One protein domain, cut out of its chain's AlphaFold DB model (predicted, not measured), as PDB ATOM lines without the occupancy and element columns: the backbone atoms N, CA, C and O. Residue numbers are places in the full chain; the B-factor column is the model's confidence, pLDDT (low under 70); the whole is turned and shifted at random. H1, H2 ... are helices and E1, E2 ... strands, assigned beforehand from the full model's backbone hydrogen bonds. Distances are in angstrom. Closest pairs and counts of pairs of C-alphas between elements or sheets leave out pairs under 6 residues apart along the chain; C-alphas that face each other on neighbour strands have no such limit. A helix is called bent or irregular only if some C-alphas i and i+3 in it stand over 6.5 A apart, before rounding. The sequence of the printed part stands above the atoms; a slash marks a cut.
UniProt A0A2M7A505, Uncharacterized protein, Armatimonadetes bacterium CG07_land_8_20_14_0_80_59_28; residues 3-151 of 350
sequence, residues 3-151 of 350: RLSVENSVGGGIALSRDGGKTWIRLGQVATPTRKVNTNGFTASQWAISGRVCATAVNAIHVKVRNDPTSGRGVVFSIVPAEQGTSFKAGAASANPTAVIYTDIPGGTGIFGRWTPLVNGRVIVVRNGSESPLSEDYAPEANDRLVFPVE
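This is residues 3 to 151 of the 350 residues of an uncharacterized protein of Armatimonadetes bacterium CG07_land_8_20_14_0_80_59_28 (UniProt A0A2M7A505). One long sheet of ten strands is folded back on itself into a half-open barrel-like clasp: E4, E5, E6 and E7 make one leaf, E2, E1, E10, E8 and E9 make the other, and E3 is the hinge between them. Two very short helices, H1 and H2, pack on the outside of the first leaf, and the long links of residues 104 to 123 and 134 to 144 run along opposite sides of the space between the leaves. The printed part has 149 residues, with the order E1 E2 E3 H1 E4 E5 E6 H2 E7 E8 E9 E10 along the chain. The mixed sheet has the order E4, E5, E6, E7, E3, E2, E1, E10, E8, E9; E6 and E7 are parallel, the other neighbours antiparallel, and the class is mostly strand, though under half of the residues are in named elements. The whole is compact, with a radius of gyration of the C-alphas of 13.8 A and spans of 43 by 36 by 26 A.

The folded sheet, one sheet bent back into two leaves that face each other, is strongly twisted and curled. E4, residues 52 to 57, E5, residues 60 to 67, and E6, residues 74 to 80, form a meander, each strand the antiparallel neighbour of the one before; N 54 and O 62 are 2.8 A apart, and N 61 and O 79 are 2.9 A apart, both within hydrogen-bond range. E6, H2, residues 91 to 95, and E7, residues 100 to 103, form a strand-helix-strand unit, two parallel neighbour strands with a helix between, and its crossover is right-handed; N 101 and O 78 are 2.8 A apart. E3, residues 25 to 32, is staggered: residues 30 to 32 pair with E7, with N 31 and O 102 at 2.8 A, and residues 25 to 29 pair with E2, residues 13 to 17, with N 14 and O 28 at 2.9 A. E1, residues 3 to 7, E2 and E3 form the second meander; N 5 and O 15 are 2.8 A apart. Beyond E1 come E10, residues 145 to 150, with N 4 and O 148 at 3.0 A, then E8, residues 124 to 127, with N 124 and O 147 at 2.9 A. E8 and E9, residues 130 to 133, are a hairpin, with N 125 and O 132 at 2.8 A. The edge strands E4 and E9 are apart. H1, residues 43 to 47, is on the sheet at a height over the sheet of 7.0 A, only just over E5, with 3 of its 5 C-alphas there. H2 is on the sheet at a height of 8.7 A, only just over E6, with 3 of its 5 C-alphas there; their closest C-alphas, Ser 78 and Ala 93, are 5.9 A apart. Every O i to N i+4 pair is within hydrogen-bond range in H2; in H1 it is 0 of 1, but 2 of 2 O i to N i+3 pairs are.

The longest strands are E3, 20.6 A from first to last C-alpha, and E5, 19.7 A; E6 measures 17.6 A and E10 16.0 A. E1 begins at C-alpha 3 (13.038, 30.691, 19.119). E5 begins at C-alpha 60 (12.072, 26.827, 36.330). E10 ends at C-alpha 150 (16.928, 34.076, 21.940).

The C-alphas farthest apart, those of Thr 23 and Thr 70, are 43.2 A apart. The printed part has no cut. The long links are E7 to E8, 20 residues, and E9 to E10, 11 residues. The mean pLDDT of the printed part is 92.7; residues 85 to 93 are under 70.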
ATOM      1  N   ARG A   3      14.324  30.349  18.509       96.38
ATOM      2  CA  ARG A   3      13.038  30.691  19.119       96.38
ATOM      3  C   ARG A   3      12.503  29.472  19.848       96.38
ATOM      4  O   ARG A   3      12.515  28.380  19.288       96.38
ATOM      5  N   LEU A   4      12.020  29.663  21.067       97.81
ATOM      6  CA  LEU A   4      11.216  28.657  21.760       97.81
ATOM      7  C   LEU A   4       9.752  29.019  21.609       97.81
ATOM      8  O   LEU A   4       9.418  30.203  21.600       97.81
ATOM      9  N   SER A   5       8.894  28.016  21.545       98.12
ATOM     10  CA  SER A   5       7.454  28.181  21.618       98.12
ATOM     11  C   SER A   5       6.879  27.261  22.686       98.12
ATOM     12  O   SER A   5       7.322  26.121  22.805       98.12
ATOM     13  N   VAL A   6       5.930  27.776  23.463       98.62
ATOM     14  CA  VAL A   6       5.159  27.040  24.469       98.62
ATOM     15  C   VAL A   6       3.684  27.333  24.228       98.62
ATOM     16  O   VAL A   6       3.250  28.477  24.371       98.62
ATOM     17  N   GLU A   7       2.918  26.317  23.853       98.25
ATOM     18  CA  GLU A   7       1.463  26.407  23.708       98.25
ATOM     19  C   GLU A   7       0.791  26.123  25.055       98.25
ATOM     20  O   GLU A   7       0.862  25.016  25.580       98.25
ATOM     21  N   ASN A   8       0.141  27.133  25.635       97.88
ATOM     22  CA  ASN A   8      -0.496  27.077  26.949       97.88
ATOM     23  C   ASN A   8      -1.843  26.332  26.896       97.88
ATOM     24  O   ASN A   8      -2.913  26.893  27.142       97.88
ATOM     25  N   SER A   9      -1.804  25.053  26.546       97.38
ATOM     26  CA  SER A   9      -2.949  24.146  26.486       97.38
ATOM     27  C   SER A   9      -2.513  22.738  26.892       97.38
ATOM     28  O   SER A   9      -1.338  22.398  26.821       97.38
ATOM     29  N   VAL A  10      -3.443  21.903  27.360       97.31
ATOM     30  CA  VAL A  10      -3.116  20.504  27.682       97.31
ATOM     31  C   VAL A  10      -2.676  19.787  26.402       97.31
ATOM     32  O   VAL A  10      -3.398  19.815  25.408       97.31
ATOM     33  N   GLY A  11      -1.494  19.170  26.422       97.75
ATOM     34  CA  GLY A  11      -0.868  18.550  25.250       97.75
ATOM     35  C   GLY A  11      -0.266  19.546  24.249       97.75
ATOM     36  O   GLY A  11       0.307  19.116  23.246       97.75
ATOM     37  N   GLY A  12      -0.365  20.853  24.521       98.06
ATOM     38  CA  GLY A  12       0.184  21.917  23.686       98.06
ATOM     39  C   GLY A  12       1.689  21.757  23.491       98.06
ATOM     40  O   GLY A  12       2.412  21.387  24.419       98.06
ATOM     41  N   GLY A  13       2.166  21.994  22.271       98.12
ATOM     42  CA  GLY A  13       3.558  21.765  21.907       98.12
ATOM     43  C   GLY A  13       4.530  22.706  22.618       98.12
ATOM     44  O   GLY A  13       4.305  23.914  22.719       98.12
ATOM     45  N   ILE A  14       5.663  22.152  23.049       98.69
ATOM     46  CA  ILE A  14       6.868  22.917  23.366       98.69
ATOM     47  C   ILE A  14       7.880  22.628  22.269       98.69
ATOM     48  O   ILE A  14       8.248  21.471  22.053       98.69
ATOM     49  N   ALA A  15       8.315  23.659  21.551       98.19
ATOM     50  CA  ALA A  15       9.112  23.488  20.344       98.19
ATOM     51  C   ALA A  15      10.225  24.528  20.195       98.19
ATOM     52  O   ALA A  15      10.161  25.634  20.730       98.19
ATOM     53  N   LEU A  16      11.243  24.160  19.425       96.94
ATOM     54  CA  LEU A  16      12.417  24.955  19.101       96.94
ATOM     55  C   LEU A  16      12.462  25.238  17.603       96.94
ATOM     56  O   LEU A  16      12.314  24.327  16.799       96.94
ATOM     57  N   SER A  17      12.782  26.468  17.229       96.12
ATOM     58  CA  SER A  17      13.124  26.827  15.857       96.12
ATOM     59  C   SER A  17      14.502  27.479  15.793       96.12
ATOM     60  O   SER A  17      14.794  28.403  16.554       96.12
ATOM     61  N   ARG A  18      15.349  27.026  14.863       91.94
ATOM     62  CA  ARG A  18      16.679  27.609  14.591       91.94
ATOM     63  C   ARG A  18      16.699  28.520  13.358       91.94
ATOM     64  O   ARG A  18      17.706  29.172  13.114       91.94
ATOM     65  N   ASP A  19      15.595  28.605  12.618       90.88
ATOM     66  CA  ASP A  19      15.491  29.274  11.312       90.88
ATOM     67  C   ASP A  19      14.476  30.434  11.297       90.88
ATOM     68  O   ASP A  19      13.943  30.821  10.255       90.88
ATOM     69  N   GLY A  20      14.213  31.010  12.473       88.19
ATOM     70  CA  GLY A  20      13.321  32.161  12.623       88.19
ATOM     71  C   GLY A  20      11.833  31.810  12.677       88.19
ATOM     72  O   GLY A  20      11.008  32.716  12.605       88.19
ATOM     73  N   GLY A  21      11.490  30.537  12.868       91.69
ATOM     74  CA  GLY A  21      10.116  30.050  13.001       91.69
ATOM     75  C   GLY A  21       9.573  29.357  11.754       91.69
ATOM     76  O   GLY A  21       8.366  29.120  11.706       91.69
ATOM     77  N   LYS A  22      10.422  29.045  10.761       91.94
ATOM     78  CA  LYS A  22      10.009  28.334   9.540       91.94
ATOM     79  C   LYS A  22       9.821  26.845   9.820       91.94
ATOM     80  O   LYS A  22       8.828  26.270   9.387       91.94
ATOM     81  N   THR A  23      10.734  26.245  10.581       95.31
ATOM     82  CA  THR A  23      10.631  24.863  11.059       95.31
ATOM     83  C   THR A  23      10.701  24.804  12.580       95.31
ATOM     84  O   THR A  23      11.350  25.632  13.229       95.31
ATOM     85  N   TRP A  24       9.998  23.822  13.150       96.62
ATOM     86  CA  TRP A  24       9.866  23.628  14.590       96.62
ATOM     87  C   TRP A  24      10.171  22.177  14.960       96.62
ATOM     88  O   TRP A  24       9.543  21.251  14.455       96.62
ATOM     89  N   ILE A  25      11.128  21.993  15.863       96.31
ATOM     90  CA  ILE A  25      11.504  20.709  16.452       96.31
ATOM     91  C   ILE A  25      10.787  20.598  17.793       96.31
ATOM     92  O   ILE A  25      10.968  21.453  18.663       96.31
ATOM     93  N   ARG A  26       9.974  19.559  17.973       97.31
ATOM     94  CA  ARG A  26       9.272  19.325  19.238       97.31
ATOM     95  C   ARG A  26      10.270  18.911  20.322       97.31
ATOM     96  O   ARG A  26      11.060  17.997  20.114       97.31
ATOM     97  N   LEU A  27      10.218  19.593  21.461       96.56
ATOM     98  CA  LEU A  27      11.017  19.306  22.655       96.56
ATOM     99  C   LEU A  27      10.202  18.608  23.751       96.56
ATOM    100  O   LEU A  27      10.775  17.905  24.571       96.56
ATOM    101  N   GLY A  28       8.887  18.826  23.773       97.88
ATOM    102  CA  GLY A  28       7.969  18.276  24.769       97.88
ATOM    103  C   GLY A  28       6.576  18.879  24.619       97.88
ATOM    104  O   GLY A  28       6.204  19.352  23.537       97.88
ATOM    105  N   GLN A  29       5.811  18.882  25.703       98.25
ATOM    106  CA  GLN A  29       4.448  19.401  25.759       98.25
ATOM    107  C   GLN A  29       4.077  19.934  27.142       98.25
ATOM    108  O   GLN A  29       4.689  19.628  28.167       98.25
ATOM    109  N   VAL A  30       3.028  20.746  27.155       97.94
ATOM    110  CA  VAL A  30       2.397  21.241  28.373       97.94
ATOM    111  C   VAL A  30       1.479  20.162  28.948       97.94
ATOM    112  O   VAL A  30       0.509  19.738  28.323       97.94
ATOM    113  N   ALA A  31       1.777  19.732  30.171       95.69
ATOM    114  CA  ALA A  31       0.955  18.806  30.943       95.69
ATOM    115  C   ALA A  31      -0.213  19.531  31.626       95.69
ATOM    116  O   ALA A  31      -1.329  19.018  31.685       95.69
ATOM    117  N   THR A  32       0.019  20.741  32.142       94.50
ATOM    118  CA  THR A  32      -1.029  21.563  32.763       94.50
ATOM    119  C   THR A  32      -0.808  23.036  32.426       94.50
ATOM    120  O   THR A  32       0.245  23.575  32.769       94.50
ATOM    121  N   PRO A  33      -1.767  23.702  31.759       96.50
ATOM    122  CA  PRO A  33      -1.669  25.121  31.443       96.50
ATOM    123  C   PRO A  33      -2.011  25.995  32.654       96.50
ATOM    124  O   PRO A  33      -2.668  25.553  33.597       96.50
ATOM    125  N   THR A  34      -1.655  27.278  32.584       95.44
ATOM    126  CA  THR A  34      -2.067  28.282  33.578       95.44
ATOM    127  C   THR A  34      -3.040  29.292  32.987       95.44
ATOM    128  O   THR A  34      -2.989  29.616  31.805       95.44
ATOM    129  N   ARG A  35      -3.912  29.837  33.837       96.38
ATOM    130  CA  ARG A  35      -4.730  31.024  33.530       96.38
ATOM    131  C   ARG A  35      -4.530  32.154  34.538       96.38
ATOM    132  O   ARG A  35      -5.357  33.051  34.663       96.38
ATOM    133  N   LYS A  36      -3.485  32.047  35.355       96.06
ATOM    134  CA  LYS A  36      -3.255  32.928  36.495       96.06
ATOM    135  C   LYS A  36      -1.816  33.398  36.541       96.06
ATOM    136  O   LYS A  36      -0.902  32.762  36.018       96.06
ATOM    137  N   VAL A  37      -1.655  34.502  37.251       95.81
ATOM    138  CA  VAL A  37      -0.377  35.065  37.666       95.81
ATOM    139  C   VAL A  37      -0.270  34.997  39.187       95.81
ATOM    140  O   VAL A  37      -1.272  35.016  39.902       95.81
ATOM    141  N   ASN A  38       0.954  34.917  39.685       94.44
ATOM    142  CA  ASN A  38       1.311  35.109  41.076       94.44
ATOM    143  C   ASN A  38       1.652  36.589  41.287       94.44
ATOM    144  O   ASN A  38       2.632  37.080  40.731       94.44
ATOM    145  N   THR A  39       0.865  37.290  42.099       93.56
ATOM    146  CA  THR A  39       1.083  38.709  42.427       93.56
ATOM    147  C   THR A  39       2.188  38.938  43.459       93.56
ATOM    148  O   THR A  39       2.575  40.073  43.696       93.56
ATOM    149  N   ASN A  40       2.728  37.871  44.049       90.88
ATOM    150  CA  ASN A  40       3.818  37.915  45.015       90.88
ATOM    151  C   ASN A  40       5.003  37.078  44.509       90.88
ATOM    152  O   ASN A  40       5.286  35.986  45.013       90.88
ATOM    153  N   GLY A  41       5.660  37.556  43.451       92.62
ATOM    154  CA  GLY A  41       6.901  36.968  42.950       92.62
ATOM    155  C   GLY A  41       8.051  37.057  43.961       92.62
ATOM    156  O   GLY A  41       7.946  37.675  45.015       92.62
ATOM    157  N   PHE A  42       9.192  36.446  43.642       92.75
ATOM    158  CA  PHE A  42      10.391  36.534  44.487       92.75
ATOM    159  C   PHE A  42      10.939  37.972  44.515       92.75
ATOM    160  O   PHE A  42      10.849  38.671  43.507       92.75
ATOM    161  N   THR A  43      11.554  38.412  45.619       94.19
ATOM    162  CA  THR A  43      12.009  39.809  45.797       94.19
ATOM    163  C   THR A  43      12.825  40.344  44.616       94.19
ATOM    164  O   THR A  43      12.580  41.455  44.153       94.19
ATOM    165  N   ALA A  44      13.732  39.543  44.047       96.25
ATOM    166  CA  ALA A  44      14.565  40.004  42.938       96.25
ATOM    167  C   ALA A  44      13.837  40.227  41.602       96.25
ATOM    168  O   ALA A  44      14.377  40.871  40.705       96.25
ATOM    169  N   SER A  45      12.598  39.757  41.459       96.94
ATOM    170  CA  SER A  45      11.805  39.983  40.245       96.94
ATOM    171  C   SER A  45      11.463  41.463  40.020       96.94
ATOM    172  O   SER A  45      11.189  41.858  38.885       96.94
ATOM    173  N   GLN A  46      11.542  42.307  41.057       96.56
ATOM    174  CA  GLN A  46      11.304  43.749  40.942       96.56
ATOM    175  C   GLN A  46      12.248  44.437  39.940       96.56
ATOM    176  O   GLN A  46      11.825  45.358  39.248       96.56
ATOM    177  N   TRP A  47      13.481  43.930  39.797       97.56
ATOM    178  CA  TRP A  47      14.521  44.494  38.925       97.56
ATOM    179  C   TRP A  47      14.527  43.926  37.499       97.56
ATOM    180  O   TRP A  47      15.271  44.403  36.647       97.56
ATOM    181  N   ALA A  48      13.707  42.910  37.207       97.69
ATOM    182  CA  ALA A  48      13.488  42.485  35.823       97.69
ATOM    183  C   ALA A  48      12.643  43.516  35.066       97.69
ATOM    184  O   ALA A  48      11.836  44.233  35.654       97.69
ATOM    185  N   ILE A  49      12.754  43.543  33.746       97.81
ATOM    186  CA  ILE A  49      11.895  44.380  32.905       97.81
ATOM    187  C   ILE A  49      10.501  43.732  32.814       97.81
ATOM    188  O   ILE A  49      10.388  42.514  32.662       97.81
ATOM    189  N   SER A  50       9.433  44.527  32.921       98.25
ATOM    190  CA  SER A  50       8.058  44.065  32.677       98.25
ATOM    191  C   SER A  50       7.902  43.480  31.267       98.25
ATOM    192  O   SER A  50       8.547  43.932  30.320       98.25
ATOM    193  N   GLY A  51       7.062  42.462  31.098       98.38
ATOM    194  CA  GLY A  51       6.870  41.817  29.794       98.38
ATOM    195  C   GLY A  51       8.034  40.931  29.328       98.38
ATOM    196  O   GLY A  51       8.164  40.638  28.132       98.38
ATOM    197  N   ARG A  52       8.936  40.537  30.236       98.31
ATOM    198  CA  ARG A  52      10.156  39.772  29.925       98.31
ATOM    199  C   ARG A  52      10.310  38.544  30.814       98.31
ATOM    200  O   ARG A  52       9.688  38.410  31.868       98.31
ATOM    201  N   VAL A  53      11.202  37.650  30.402       98.44
ATOM    202  CA  VAL A  53      11.699  36.569  31.258       98.44
ATOM    203  C   VAL A  53      12.443  37.186  32.443       98.44
ATOM    204  O   VAL A  53      13.410  37.914  32.246       98.44
ATOM    205  N   CYS A  54      12.014  36.917  33.673       97.31
ATOM    206  CA  CYS A  54      12.620  37.496  34.873       97.31
ATOM    207  C   CYS A  54      13.554  36.543  35.613       97.31
ATOM    208  O   CYS A  54      14.345  37.001  36.425       97.31
ATOM    209  N   ALA A  55      13.496  35.240  35.355       97.69
ATOM    210  CA  ALA A  55      14.456  34.284  35.892       97.69
ATOM    211  C   ALA A  55      14.480  33.025  35.037       97.69
ATOM    212  O   ALA A  55      13.444  32.595  34.526       97.69
ATOM    213  N   THR A  56      15.656  32.424  34.916       96.81
ATOM    214  CA  THR A  56      15.831  31.139  34.248       96.81
ATOM    215  C   THR A  56      16.704  30.221  35.072       96.81
ATOM    216  O   THR A  56      17.675  30.638  35.699       96.81
ATOM    217  N   ALA A  57      16.334  28.953  35.106       95.31
ATOM    218  CA  ALA A  57      16.986  27.952  35.913       95.31
ATOM    219  C   ALA A  57      16.790  26.566  35.311       95.31
ATOM    220  O   ALA A  57      15.828  26.333  34.580       95.31
ATOM    221  N   VAL A  58      17.641  25.627  35.721       93.88
ATOM    222  CA  VAL A  58      17.505  24.205  35.363       93.88
ATOM    223  C   VAL A  58      16.208  23.557  35.844       93.88
ATOM    224  O   VAL A  58      15.881  22.442  35.468       93.88
ATOM    225  N   ASN A  59      15.443  24.266  36.663       92.00
ATOM    226  CA  ASN A  59      14.245  23.775  37.315       92.00
ATOM    227  C   ASN A  59      13.043  24.734  37.223       92.00
ATOM    228  O   ASN A  59      12.010  24.449  37.826       92.00
ATOM    229  N   ALA A  60      13.172  25.885  36.551       94.88
ATOM    230  CA  ALA A  60      12.072  26.827  36.330       94.88
ATOM    231  C   ALA A  60      12.446  27.940  35.341       94.88
ATOM    232  O   ALA A  60      13.580  28.416  35.303       94.88
ATOM    233  N   ILE A  61      11.446  28.442  34.622       97.69
ATOM    234  CA  ILE A  61      11.489  29.729  33.922       97.69
ATOM    235  C   ILE A  61      10.388  30.600  34.516       97.69
ATOM    236  O   ILE A  61       9.248  30.157  34.645       97.69
ATOM    237  N   HIS A  62      10.704  31.845  34.855       97.94
ATOM    238  CA  HIS A  62       9.728  32.812  35.343       97.94
ATOM    239  C   HIS A  62       9.597  33.966  34.351       97.94
ATOM    240  O   HIS A  62      10.596  34.505  33.868       97.94
ATOM    241  N   VAL A  63       8.360  34.363  34.070       98.50
ATOM    242  CA  VAL A  63       8.031  35.502  33.211       98.50
ATOM    243  C   VAL A  63       7.353  36.561  34.059       98.50
ATOM    244  O   VAL A  63       6.401  36.269  34.780       98.50
ATOM    245  N   LYS A  64       7.853  37.794  33.974       98.44
ATOM    246  CA  LYS A  64       7.275  38.948  34.652       98.44
ATOM    247  C   LYS A  64       6.295  39.652  33.734       98.44
ATOM    248  O   LYS A  64       6.639  40.028  32.617       98.44
ATOM    249  N   VAL A  65       5.100  39.873  34.259       98.38
ATOM    250  CA  VAL A  65       4.065  40.695  33.639       98.38
ATOM    251  C   VAL A  65       4.335  42.162  33.960       98.38
ATOM    252  O   VAL A  65       4.612  42.942  33.058       98.38
ATOM    253  N   ARG A  66       4.358  42.512  35.251       98.19
ATOM    254  CA  ARG A  66       4.578  43.876  35.765       98.19
ATOM    255  C   ARG A  66       5.143  43.848  37.184       98.19
ATOM    256  O   ARG A  66       5.368  42.764  37.723       98.19
ATOM    257  N   ASN A  67       5.346  45.010  37.798       97.88
ATOM    258  CA  ASN A  67       5.480  45.108  39.253       97.88
ATOM    259  C   ASN A  67       4.105  45.185  39.917       97.88
ATOM    260  O   ASN A  67       3.186  45.832  39.418       97.88
ATOM    261  N   ASP A  68       3.983  44.525  41.056       96.44
ATOM    262  CA  ASP A  68       2.900  44.721  41.999       96.44
ATOM    263  C   ASP A  68       3.042  46.120  42.627       96.44
ATOM    264  O   ASP A  68       4.121  46.457  43.125       96.44
ATOM    265  N   PRO A  69       1.991  46.957  42.604       94.25
ATOM    266  CA  PRO A  69       2.086  48.352  43.034       94.25
ATOM    267  C   PRO A  69       2.287  48.516  44.546       94.25
ATOM    268  O   PRO A  69       2.712  49.580  44.984       94.25
ATOM    269  N   THR A  70       1.975  47.494  45.350       93.88
ATOM    270  CA  THR A  70       2.071  47.567  46.814       93.88
ATOM    271  C   THR A  70       3.421  47.071  47.317       93.88
ATOM    272  O   THR A  70       4.072  47.740  48.113       93.88
ATOM    273  N   SER A  71       3.849  45.895  46.864       93.00
ATOM    274  CA  SER A  71       5.085  45.250  47.318       93.00
ATOM    275  C   SER A  71       6.305  45.579  46.456       93.00
ATOM    276  O   SER A  71       7.429  45.294  46.864       93.00
ATOM    277  N   GLY A  72       6.104  46.105  45.242       94.56
ATOM    278  CA  GLY A  72       7.151  46.304  44.235       94.56
ATOM    279  C   GLY A  72       7.646  45.012  43.573       94.56
ATOM    280  O   GLY A  72       8.378  45.070  42.586       94.56
ATOM    281  N   ARG A  73       7.246  43.836  44.073       95.38
ATOM    282  CA  ARG A  73       7.649  42.528  43.534       95.38
ATOM    283  C   ARG A  73       7.043  42.299  42.161       95.38
ATOM    284  O   ARG A  73       6.018  42.866  41.813       95.38
ATOM    285  N   GLY A  74       7.646  41.423  41.371       96.56
ATOM    286  CA  GLY A  74       7.081  41.032  40.090       96.56
ATOM    287  C   GLY A  74       5.761  40.276  40.260       96.56
ATOM    288  O   GLY A  74       5.679  39.314  41.023       96.56
ATOM    289  N   VAL A  75       4.764  40.661  39.470       97.56
ATOM    290  CA  VAL A  75       3.630  39.807  39.114       97.56
ATOM    291  C   VAL A  75       4.128  38.838  38.045       97.56
ATOM    292  O   VAL A  75       4.524  39.268  36.958       97.56
ATOM    293  N   VAL A  76       4.170  37.543  38.354       97.56
ATOM    294  CA  VAL A  76       4.851  36.535  37.526       97.56
ATOM    295  C   VAL A  76       3.978  35.320  37.241       97.56
ATOM    296  O   VAL A  76       3.107  34.975  38.028       97.56
ATOM    297  N   PHE A  77       4.262  34.602  36.164       97.31
ATOM    298  CA  PHE A  77       3.862  33.200  36.014       97.31
ATOM    299  C   PHE A  77       5.098  32.365  35.678       97.31
ATOM    300  O   PHE A  77       6.143  32.903  35.301       97.31
ATOM    301  N   SER A  78       5.004  31.053  35.878       97.25
ATOM    302  CA  SER A  78       6.162  30.161  35.764       97.25
ATOM    303  C   SER A  78       5.924  29.045  34.759       97.25
ATOM    304  O   SER A  78       4.789  28.634  34.553       97.25
ATOM    305  N   ILE A  79       7.001  28.531  34.178       97.25
ATOM    306  CA  ILE A  79       7.039  27.286  33.408       97.25
ATOM    307  C   ILE A  79       7.999  26.356  34.150       97.25
ATOM    308  O   ILE A  79       9.102  26.785  34.504       97.25
ATOM    309  N   VAL A  80       7.582  25.125  34.438       95.44
ATOM    310  CA  VAL A  80       8.336  24.194  35.299       95.44
ATOM    311  C   VAL A  80       8.471  22.799  34.677       95.44
ATOM    312  O   VAL A  80       7.631  22.417  33.854       95.44
ATOM    313  N   PRO A  81       9.529  22.048  35.033       93.88
ATOM    314  CA  PRO A  81       9.770  20.714  34.494       93.88
ATOM    315  C   PRO A  81       8.820  19.655  35.072       93.88
ATOM    316  O   PRO A  81       8.062  19.930  36.006       93.88
ATOM    317  N   ALA A  82       8.896  18.442  34.522       88.75
ATOM    318  CA  ALA A  82       8.042  17.297  34.846       88.75
ATOM    319  C   ALA A  82       8.068  16.890  36.327       88.75
ATOM    320  O   ALA A  82       7.067  16.429  36.871       88.75
ATOM    321  N   GLU A  83       9.204  17.064  37.001       81.50
ATOM    322  CA  GLU A  83       9.395  16.637  38.387       81.50
ATOM    323  C   GLU A  83       8.739  17.596  39.401       81.50
ATOM    324  O   GLU A  83       8.575  17.258  40.581       81.50
ATOM    325  N   GLN A  84       8.341  18.799  38.965       71.00
ATOM    326  CA  GLN A  84       7.760  19.824  39.832       71.00
ATOM    327  C   GLN A  84       6.336  19.421  40.248       71.00
ATOM    328  O   GLN A  84       5.456  19.247  39.412       71.00
ATOM    329  N   GLY A  85       6.112  19.261  41.558       55.06
ATOM    330  CA  GLY A  85       4.835  18.791  42.120       55.06
ATOM    331  C   GLY A  85       4.871  17.394  42.752       55.06
ATOM    332  O   GLY A  85       3.899  17.014  43.399       55.06
ATOM    333  N   THR A  86       5.988  16.663  42.641       58.88
ATOM    334  CA  THR A  86       6.175  15.351  43.295       58.88
ATOM    335  C   THR A  86       7.080  15.457  44.531       58.88
ATOM    336  O   THR A  86       6.593  15.454  45.660       58.88
ATOM    337  N   SER A  87       8.388  15.617  44.328       51.94
ATOM    338  CA  SER A  87       9.431  15.667  45.363       51.94
ATOM    339  C   SER A  87      10.216  16.985  45.382       51.94
ATOM    340  O   SER A  87      10.935  17.256  46.342       51.94
ATOM    341  N   PHE A  88      10.052  17.831  44.358       58.12
ATOM    342  CA  PHE A  88      10.829  19.051  44.163       58.12
ATOM    343  C   PHE A  88       9.942  20.296  44.010       58.12
ATOM    344  O   PHE A  88       8.934  20.288  43.297       58.12
ATOM    345  N   LYS A  89      10.333  21.394  44.669       63.50
ATOM    346  CA  LYS A  89       9.577  22.654  44.725       63.50
ATOM    347  C   LYS A  89      10.443  23.846  44.310       63.50
ATOM    348  O   LYS A  89      11.248  24.359  45.080       63.50
ATOM    349  N   ALA A  90      10.248  24.336  43.085       65.81
ATOM    350  CA  ALA A  90      10.896  25.559  42.604       65.81
ATOM    351  C   ALA A  90      10.226  26.819  43.193       65.81
ATOM    352  O   ALA A  90       9.143  27.197  42.746       65.81
ATOM    353  N   GLY A  91      10.860  27.456  44.185       68.25
ATOM    354  CA  GLY A  91      10.588  28.811  44.704       68.25
ATOM    355  C   GLY A  91       9.187  29.396  44.451       68.25
ATOM    356  O   GLY A  91       8.183  28.872  44.933       68.25
ATOM    357  N   ALA A  92       9.119  30.493  43.683       61.97
ATOM    358  CA  ALA A  92       7.883  31.246  43.418       61.97
ATOM    359  C   ALA A  92       6.776  30.429  42.720       61.97
ATOM    360  O   ALA A  92       5.599  30.740  42.895       61.97
ATOM    361  N   ALA A  93       7.130  29.377  41.972       63.25
ATOM    362  CA  ALA A  93       6.153  28.457  41.385       63.25
ATOM    363  C   ALA A  93       5.484  27.585  42.461       63.25
ATOM    364  O   ALA A  93       4.298  27.288  42.384       63.25
ATOM    365  N   SER A  94       6.222  27.226  43.511       71.44
ATOM    366  CA  SER A  94       5.701  26.423  44.626       71.44
ATOM    367  C   SER A  94       4.834  27.232  45.584       71.44
ATOM    368  O   SER A  94       3.938  26.675  46.213       71.44
ATOM    369  N   ALA A  95       5.090  28.540  45.688       73.31
ATOM    370  CA  ALA A  95       4.283  29.454  46.493       73.31
ATOM    371  C   ALA A  95       2.876  29.667  45.907       73.31
ATOM    372  O   ALA A  95       1.931  29.910  46.653       73.31
ATOM    373  N   ASN A  96       2.723  29.563  44.581       79.19
ATOM    374  CA  ASN A  96       1.427  29.656  43.918       79.19
ATOM    375  C   ASN A  96       1.343  28.674  42.733       79.19
ATOM    376  O   ASN A  96       1.541  29.082  41.584       79.19
ATOM    377  N   PRO A  97       1.008  27.395  42.989       79.81
ATOM    378  CA  PRO A  97       0.995  26.352  41.960       79.81
ATOM    379  C   PRO A  97      -0.055  26.595  40.867       79.81
ATOM    380  O   PRO A  97       0.011  26.005  39.797       79.81
ATOM    381  N   THR A  98      -1.021  27.491  41.098       84.44
ATOM    382  CA  THR A  98      -2.056  27.809  40.104       84.44
ATOM    383  C   THR A  98      -1.605  28.811  39.040       84.44
ATOM    384  O   THR A  98      -2.323  29.002  38.063       84.44
ATOM    385  N   ALA A  99      -0.437  29.440  39.216       93.12
ATOM    386  CA  ALA A  99       0.172  30.393  38.285       93.12
ATOM    387  C   ALA A  99       1.340  29.766  37.492       93.12
ATOM    388  O   ALA A  99       2.360  30.416  37.229       93.12
ATOM    389  N   VAL A 100       1.217  28.478  37.163       94.50
ATOM    390  CA  VAL A 100       2.311  27.649  36.648       94.50
ATOM    391  C   VAL A 100       1.861  26.828  35.441       94.50
ATOM    392  O   VAL A 100       0.812  26.193  35.470       94.50
ATOM    393  N   ILE A 101       2.676  26.841  34.389       96.19
ATOM    394  CA  ILE A 101       2.616  25.912  33.262       96.19
ATOM    395  C   ILE A 101       3.515  24.723  33.603       96.19
ATOM    396  O   ILE A 101       4.737  24.869  33.687       96.19
ATOM    397  N   TYR A 102       2.916  23.553  33.794       95.38
ATOM    398  CA  TYR A 102       3.640  22.301  33.997       95.38
ATOM    399  C   TYR A 102       3.918  21.643  32.653       95.38
ATOM    400  O   TYR A 102       3.041  21.599  31.786       95.38
ATOM    401  N   THR A 103       5.127  21.123  32.484       96.75
ATOM    402  CA  THR A 103       5.586  20.476  31.248       96.75
ATOM    403  C   THR A 103       5.909  19.007  31.500       96.75
ATOM    404  O   THR A 103       5.998  18.590  32.650       96.75
ATOM    405  N   ASP A 104       6.100  18.225  30.442       95.94
ATOM    406  CA  ASP A 104       6.669  16.872  30.528       95.94
ATOM    407  C   ASP A 104       8.189  16.835  30.283       95.94
ATOM    408  O   ASP A 104       8.774  15.764  30.140       95.94
ATOM    409  N   ILE A 105       8.840  18.002  30.253       95.06
ATOM    410  CA  ILE A 105      10.278  18.122  30.016       95.06
ATOM    411  C   ILE A 105      11.022  17.978  31.353       95.06
ATOM    412  O   ILE A 105      10.722  18.739  32.276       95.06
ATOM    413  N   PRO A 106      12.009  17.074  31.466       92.75
ATOM    414  CA  PRO A 106      12.825  16.934  32.672       92.75
ATOM    415  C   PRO A 106      13.656  18.175  33.014       92.75
ATOM    416  O   PRO A 106      14.152  18.884  32.126       92.75
ATOM    417  N   GLY A 107      13.883  18.399  34.308       92.06
ATOM    418  CA  GLY A 107      14.807  19.421  34.802       92.06
ATOM    419  C   GLY A 107      16.221  19.258  34.225       92.06
ATOM    420  O   GLY A 107      16.734  18.152  34.071       92.06
ATOM    421  N   GLY A 108      16.863  20.374  33.878       91.62
ATOM    422  CA  GLY A 108      18.201  20.395  33.276       91.62
ATOM    423  C   GLY A 108      18.256  19.969  31.805       91.62
ATOM    424  O   GLY A 108      19.341  19.927  31.239       91.62
ATOM    425  N   THR A 109      17.118  19.693  31.161       92.19
ATOM    426  CA  THR A 109      17.049  19.310  29.739       92.19
ATOM    427  C   THR A 109      16.176  20.278  28.939       92.19
ATOM    428  O   THR A 109      15.453  21.106  29.500       92.19
ATOM    429  N   GLY A 110      16.244  20.222  27.606       93.50
ATOM    430  CA  GLY A 110      15.351  21.004  26.741       93.50
ATOM    431  C   GLY A 110      15.392  22.510  27.042       93.50
ATOM    432  O   GLY A 110      16.463  23.126  27.027       93.50
ATOM    433  N   ILE A 111      14.224  23.104  27.330       95.69
ATOM    434  CA  ILE A 111      14.086  24.531  27.685       95.69
ATOM    435  C   ILE A 111      14.590  24.871  29.097       95.69
ATOM    436  O   ILE A 111      14.708  26.047  29.417       95.69
ATOM    437  N   PHE A 112      14.890  23.873  29.927       95.19
ATOM    438  CA  PHE A 112      15.545  24.036  31.227       95.19
ATOM    439  C   PHE A 112      17.047  23.702  31.158       95.19
ATOM    440  O   PHE A 112      17.758  23.799  32.148       95.19
ATOM    441  N   GLY A 113      17.557  23.311  29.990       91.81
ATOM    442  CA  GLY A 113      18.966  22.999  29.757       91.81
ATOM    443  C   GLY A 113      19.542  23.863  28.640       91.81
ATOM    444  O   GLY A 113      19.516  25.095  28.700       91.81
ATOM    445  N   ARG A 114      20.051  23.219  27.585       88.75
ATOM    446  CA  ARG A 114      20.685  23.861  26.412       88.75
ATOM    447  C   ARG A 114      19.873  25.018  25.814       88.75
ATOM    448  O   ARG A 114      20.461  26.008  25.378       88.75
ATOM    449  N   TRP A 115      18.546  24.908  25.794       92.88
ATOM    450  CA  TRP A 115      17.672  25.842  25.086       92.88
ATOM    451  C   TRP A 115      17.037  26.900  25.979       92.88
ATOM    452  O   TRP A 115      16.171  27.630  25.516       92.88
ATOM    453  N   THR A 116      17.472  27.030  27.230       94.50
ATOM    454  CA  THR A 116      16.922  27.997  28.190       94.50
ATOM    455  C   THR A 116      16.874  29.427  27.622       94.50
ATOM    456  O   THR A 116      17.800  29.820  26.910       94.50
ATOM    457  N   PRO A 117      15.821  30.231  27.865       95.88
ATOM    458  CA  PRO A 117      15.823  31.635  27.467       95.88
ATOM    459  C   PRO A 117      16.787  32.480  28.322       95.88
ATOM    460  O   PRO A 117      17.382  32.015  29.296       95.88
ATOM    461  N   LEU A 118      16.949  33.751  27.959       95.06
ATOM    462  CA  LEU A 118      17.796  34.698  28.690       95.06
ATOM    463  C   LEU A 118      16.976  35.507  29.695       95.06
ATOM    464  O   LEU A 118      15.837  35.878  29.413       95.06
ATOM    465  N   VAL A 119      17.582  35.861  30.830       97.56
ATOM    466  CA  VAL A 119      17.025  36.866  31.751       97.56
ATOM    467  C   VAL A 119      16.887  38.207  31.023       97.56
ATOM    468  O   VAL A 119      17.780  38.610  30.279       97.56
ATOM    469  N   ASN A 120      15.755  38.881  31.226       97.56
ATOM    470  CA  ASN A 120      15.264  40.036  30.469       97.56
ATOM    471  C   ASN A 120      15.048  39.778  28.962       97.56
ATOM    472  O   ASN A 120      14.778  40.708  28.199       97.56
ATOM    473  N   GLY A 121      15.084  38.515  28.527       96.69
ATOM    474  CA  GLY A 121      14.720  38.101  27.176       96.69
ATOM    475  C   GLY A 121      13.256  38.404  26.855       96.69
ATOM    476  O   GLY A 121      12.385  38.399  27.732       96.69
ATOM    477  N   ARG A 122      12.981  38.697  25.581       97.38
ATOM    478  CA  ARG A 122      11.634  39.061  25.120       97.38
ATOM    479  C   ARG A 122      10.679  37.873  25.215       97.38
ATOM    480  O   ARG A 122      11.078  36.739  24.970       97.38
ATOM    481  N   VAL A 123       9.415  38.175  25.494       98.50
ATOM    482  CA  VAL A 123       8.303  37.231  25.384       98.50
ATOM    483  C   VAL A 123       7.283  37.829  24.426       98.50
ATOM    484  O   VAL A 123       6.897  38.992  24.565       98.50
ATOM    485  N   ILE A 124       6.906  37.046  23.425       98.44
ATOM    486  CA  ILE A 124       5.873  37.376  22.446       98.44
ATOM    487  C   ILE A 124       4.687  36.462  22.736       98.44
ATOM    488  O   ILE A 124       4.864  35.259  22.918       98.44
ATOM    489  N   VAL A 125       3.492  37.027  22.795       98.44
ATOM    490  CA  VAL A 125       2.241  36.286  22.918       98.44
ATOM    491  C   VAL A 125       1.624  36.205  21.533       98.44
ATOM    492  O   VAL A 125       1.484  37.219  20.851       98.44
ATOM    493  N   VAL A 126       1.260  35.000  21.111       97.62
ATOM    494  CA  VAL A 126       0.484  34.776  19.896       97.62
ATOM    495  C   VAL A 126      -0.914  34.338  20.298       97.62
ATOM    496  O   VAL A 126      -1.085  33.259  20.869       97.62
ATOM    497  N   ARG A 127      -1.908  35.179  20.002       94.69
ATOM    498  CA  ARG A 127      -3.324  34.945  20.312       94.69
ATOM    499  C   ARG A 127      -4.162  35.209  19.068       94.69
ATOM    500  O   ARG A 127      -4.021  36.253  18.437       94.69
ATOM    501  N   ASN A 128      -5.011  34.252  18.692       89.81
ATOM    502  CA  ASN A 128      -5.860  34.331  17.491       89.81
ATOM    503  C   ASN A 128      -5.078  34.696  16.209       89.81
ATOM    504  O   ASN A 128      -5.555  35.456  15.373       89.81
ATOM    505  N   GLY A 129      -3.844  34.192  16.082       88.75
ATOM    506  CA  GLY A 129      -2.955  34.471  14.947       88.75
ATOM    507  C   GLY A 129      -2.245  35.832  14.978       88.75
ATOM    508  O   GLY A 129      -1.415  36.085  14.112       88.75
ATOM    509  N   SER A 130      -2.519  36.689  15.966       94.69
ATOM    510  CA  SER A 130      -1.830  37.968  16.152       94.69
ATOM    511  C   SER A 130      -0.660  37.817  17.120       94.69
ATOM    512  O   SER A 130      -0.825  37.234  18.190       94.69
ATOM    513  N   GLU A 131       0.510  38.343  16.750       96.31
ATOM    514  CA  GLU A 131       1.688  38.400  17.619       96.31
ATOM    515  C   GLU A 131       1.804  39.775  18.285       96.31
ATOM    516  O   GLU A 131       1.758  40.808  17.614       96.31
ATOM    517  N   SER A 132       2.019  39.798  19.598       97.44
ATOM    518  CA  SER A 132       2.273  41.027  20.351       97.44
ATOM    519  C   SER A 132       3.314  40.805  21.454       97.44
ATOM    520  O   SER A 132       3.488  39.684  21.937       97.44
ATOM    521  N   PRO A 133       4.060  41.841  21.876       98.00
ATOM    522  CA  PRO A 133       4.856  41.758  23.096       98.00
ATOM    523  C   PRO A 133       3.963  41.451  24.302       98.00
ATOM    524  O   PRO A 133       2.832  41.933  24.373       98.00
ATOM    525  N   LEU A 134       4.484  40.704  25.279       98.00
ATOM    526  CA  LEU A 134       3.771  40.482  26.535       98.00
ATOM    527  C   LEU A 134       3.534  41.821  27.253       98.00
ATOM    528  O   LEU A 134       4.492  42.514  27.598       98.00
ATOM    529  N   SER A 135       2.266  42.193  27.437       96.88
ATOM    530  CA  SER A 135       1.863  43.471  28.032       96.88
ATOM    531  C   SER A 135       1.881  43.435  29.561       96.88
ATOM    532  O   SER A 135       1.827  42.369  30.175       96.88
ATOM    533  N   GLU A 136       1.894  44.609  30.193       96.56
ATOM    534  CA  GLU A 136       1.820  44.727  31.658       96.56
ATOM    535  C   GLU A 136       0.457  44.315  32.239       96.56
ATOM    536  O   GLU A 136       0.355  44.046  33.435       96.56
ATOM    537  N   ASP A 137      -0.569  44.190  31.398       94.94
ATOM    538  CA  ASP A 137      -1.909  43.718  31.772       94.94
ATOM    539  C   ASP A 137      -2.147  42.250  31.407       94.94
ATOM    540  O   ASP A 137      -3.246  41.728  31.595       94.94
ATOM    541  N   TYR A 138      -1.125  41.566  30.888       97.00
ATOM    542  CA  TYR A 138      -1.256  40.192  30.434       97.00
ATOM    543  C   TYR A 138      -1.697  39.257  31.567       97.00
ATOM    544  O   TYR A 138      -1.051  39.143  32.612       97.00
ATOM    545  N   ALA A 139      -2.773  38.522  31.304       95.12
ATOM    546  CA  ALA A 139      -3.159  37.340  32.048       95.12
ATOM    547  C   ALA A 139      -3.070  36.130  31.106       95.12
ATOM    548  O   ALA A 139      -3.579  36.210  29.982       95.12
ATOM    549  N   PRO A 140      -2.448  35.019  31.539       96.44
ATOM    550  CA  PRO A 140      -2.426  33.805  30.743       96.44
ATOM    551  C   PRO A 140      -3.832  33.329  30.385       96.44
ATOM    552  O   PRO A 140      -4.713  33.251  31.243       96.44
ATOM    553  N   GLU A 141      -4.033  32.960  29.126       95.31
ATOM    554  CA  GLU A 141      -5.247  32.307  28.651       95.31
ATOM    555  C   GLU A 141      -4.910  30.965  28.009       95.31
ATOM    556  O   GLU A 141      -3.797  30.734  27.530       95.31
ATOM    557  N   ALA A 142      -5.880  30.048  28.014       90.56
ATOM    558  CA  ALA A 142      -5.683  28.784  27.323       90.56
ATOM    559  C   ALA A 142      -5.503  29.022  25.823       90.56
ATOM    560  O   ALA A 142      -6.196  29.854  25.240       90.56
ATOM    561  N   ASN A 143      -4.621  28.229  25.222       94.44
ATOM    562  CA  ASN A 143      -4.217  28.315  23.820       94.44
ATOM    563  C   ASN A 143      -3.394  29.563  23.465       94.44
ATOM    564  O   ASN A 143      -3.072  29.749  22.292       94.44
ATOM    565  N   ASP A 144      -2.998  30.386  24.443       97.69
ATOM    566  CA  ASP A 144      -1.919  31.344  24.214       97.69
ATOM    567  C   ASP A 144      -0.665  30.590  23.778       97.69
ATOM    568  O   ASP A 144      -0.256  29.621  24.423       97.69
ATOM    569  N   ARG A 145      -0.011  31.059  22.718       98.12
ATOM    570  CA  ARG A 145       1.311  30.561  22.348       98.12
ATOM    571  C   ARG A 145       2.359  31.592  22.733       98.12
ATOM    572  O   ARG A 145       2.427  32.673  22.156       98.12
ATOM    573  N   LEU A 146       3.189  31.244  23.709       98.56
ATOM    574  CA  LEU A 146       4.298  32.066  24.175       98.56
ATOM    575  C   LEU A 146       5.530  31.772  23.326       98.56
ATOM    576  O   LEU A 146       5.921  30.614  23.183       98.56
ATOM    577  N   VAL A 147       6.151  32.805  22.766       98.44
ATOM    578  CA  VAL A 147       7.357  32.697  21.943       98.44
ATOM    579  C   VAL A 147       8.503  33.465  22.597       98.44
ATOM    580  O   VAL A 147       8.390  34.652  22.903       98.44
ATOM    581  N   PHE A 148       9.632  32.781  22.778       98.31
ATOM    582  CA  PHE A 148      10.838  33.298  23.423       98.31
ATOM    583  C   PHE A 148      11.974  33.365  22.396       98.31
ATOM    584  O   PHE A 148      12.682  32.373  22.188       98.31
ATOM    585  N   PRO A 149      12.152  34.494  21.689       96.19
ATOM    586  CA  PRO A 149      13.300  34.671  20.813       96.19
ATOM    587  C   PRO A 149      14.584  34.844  21.636       96.19
ATOM    588  O   PRO A 149      14.690  35.752  22.462       96.19
ATOM    589  N   VAL A 150      15.579  33.997  21.368       92.56
ATOM    590  CA  VAL A 150      16.928  34.076  21.940       92.56
ATOM    591  C   VAL A 150      17.897  34.550  20.867       92.56
ATOM    592  O   VAL A 150      18.290  33.815  19.953       92.56
ATOM    593  N   GLU A 151      18.260  35.821  20.987       84.88
ATOM    594  CA  GLU A 151      19.113  36.531  20.043       84.88
ATOM    595  C   GLU A 151      20.596  36.365  20.376       84.88
ATOM    596  O   GLU A 151      20.987  36.064  21.505       84.88
TER     597      GLU A 151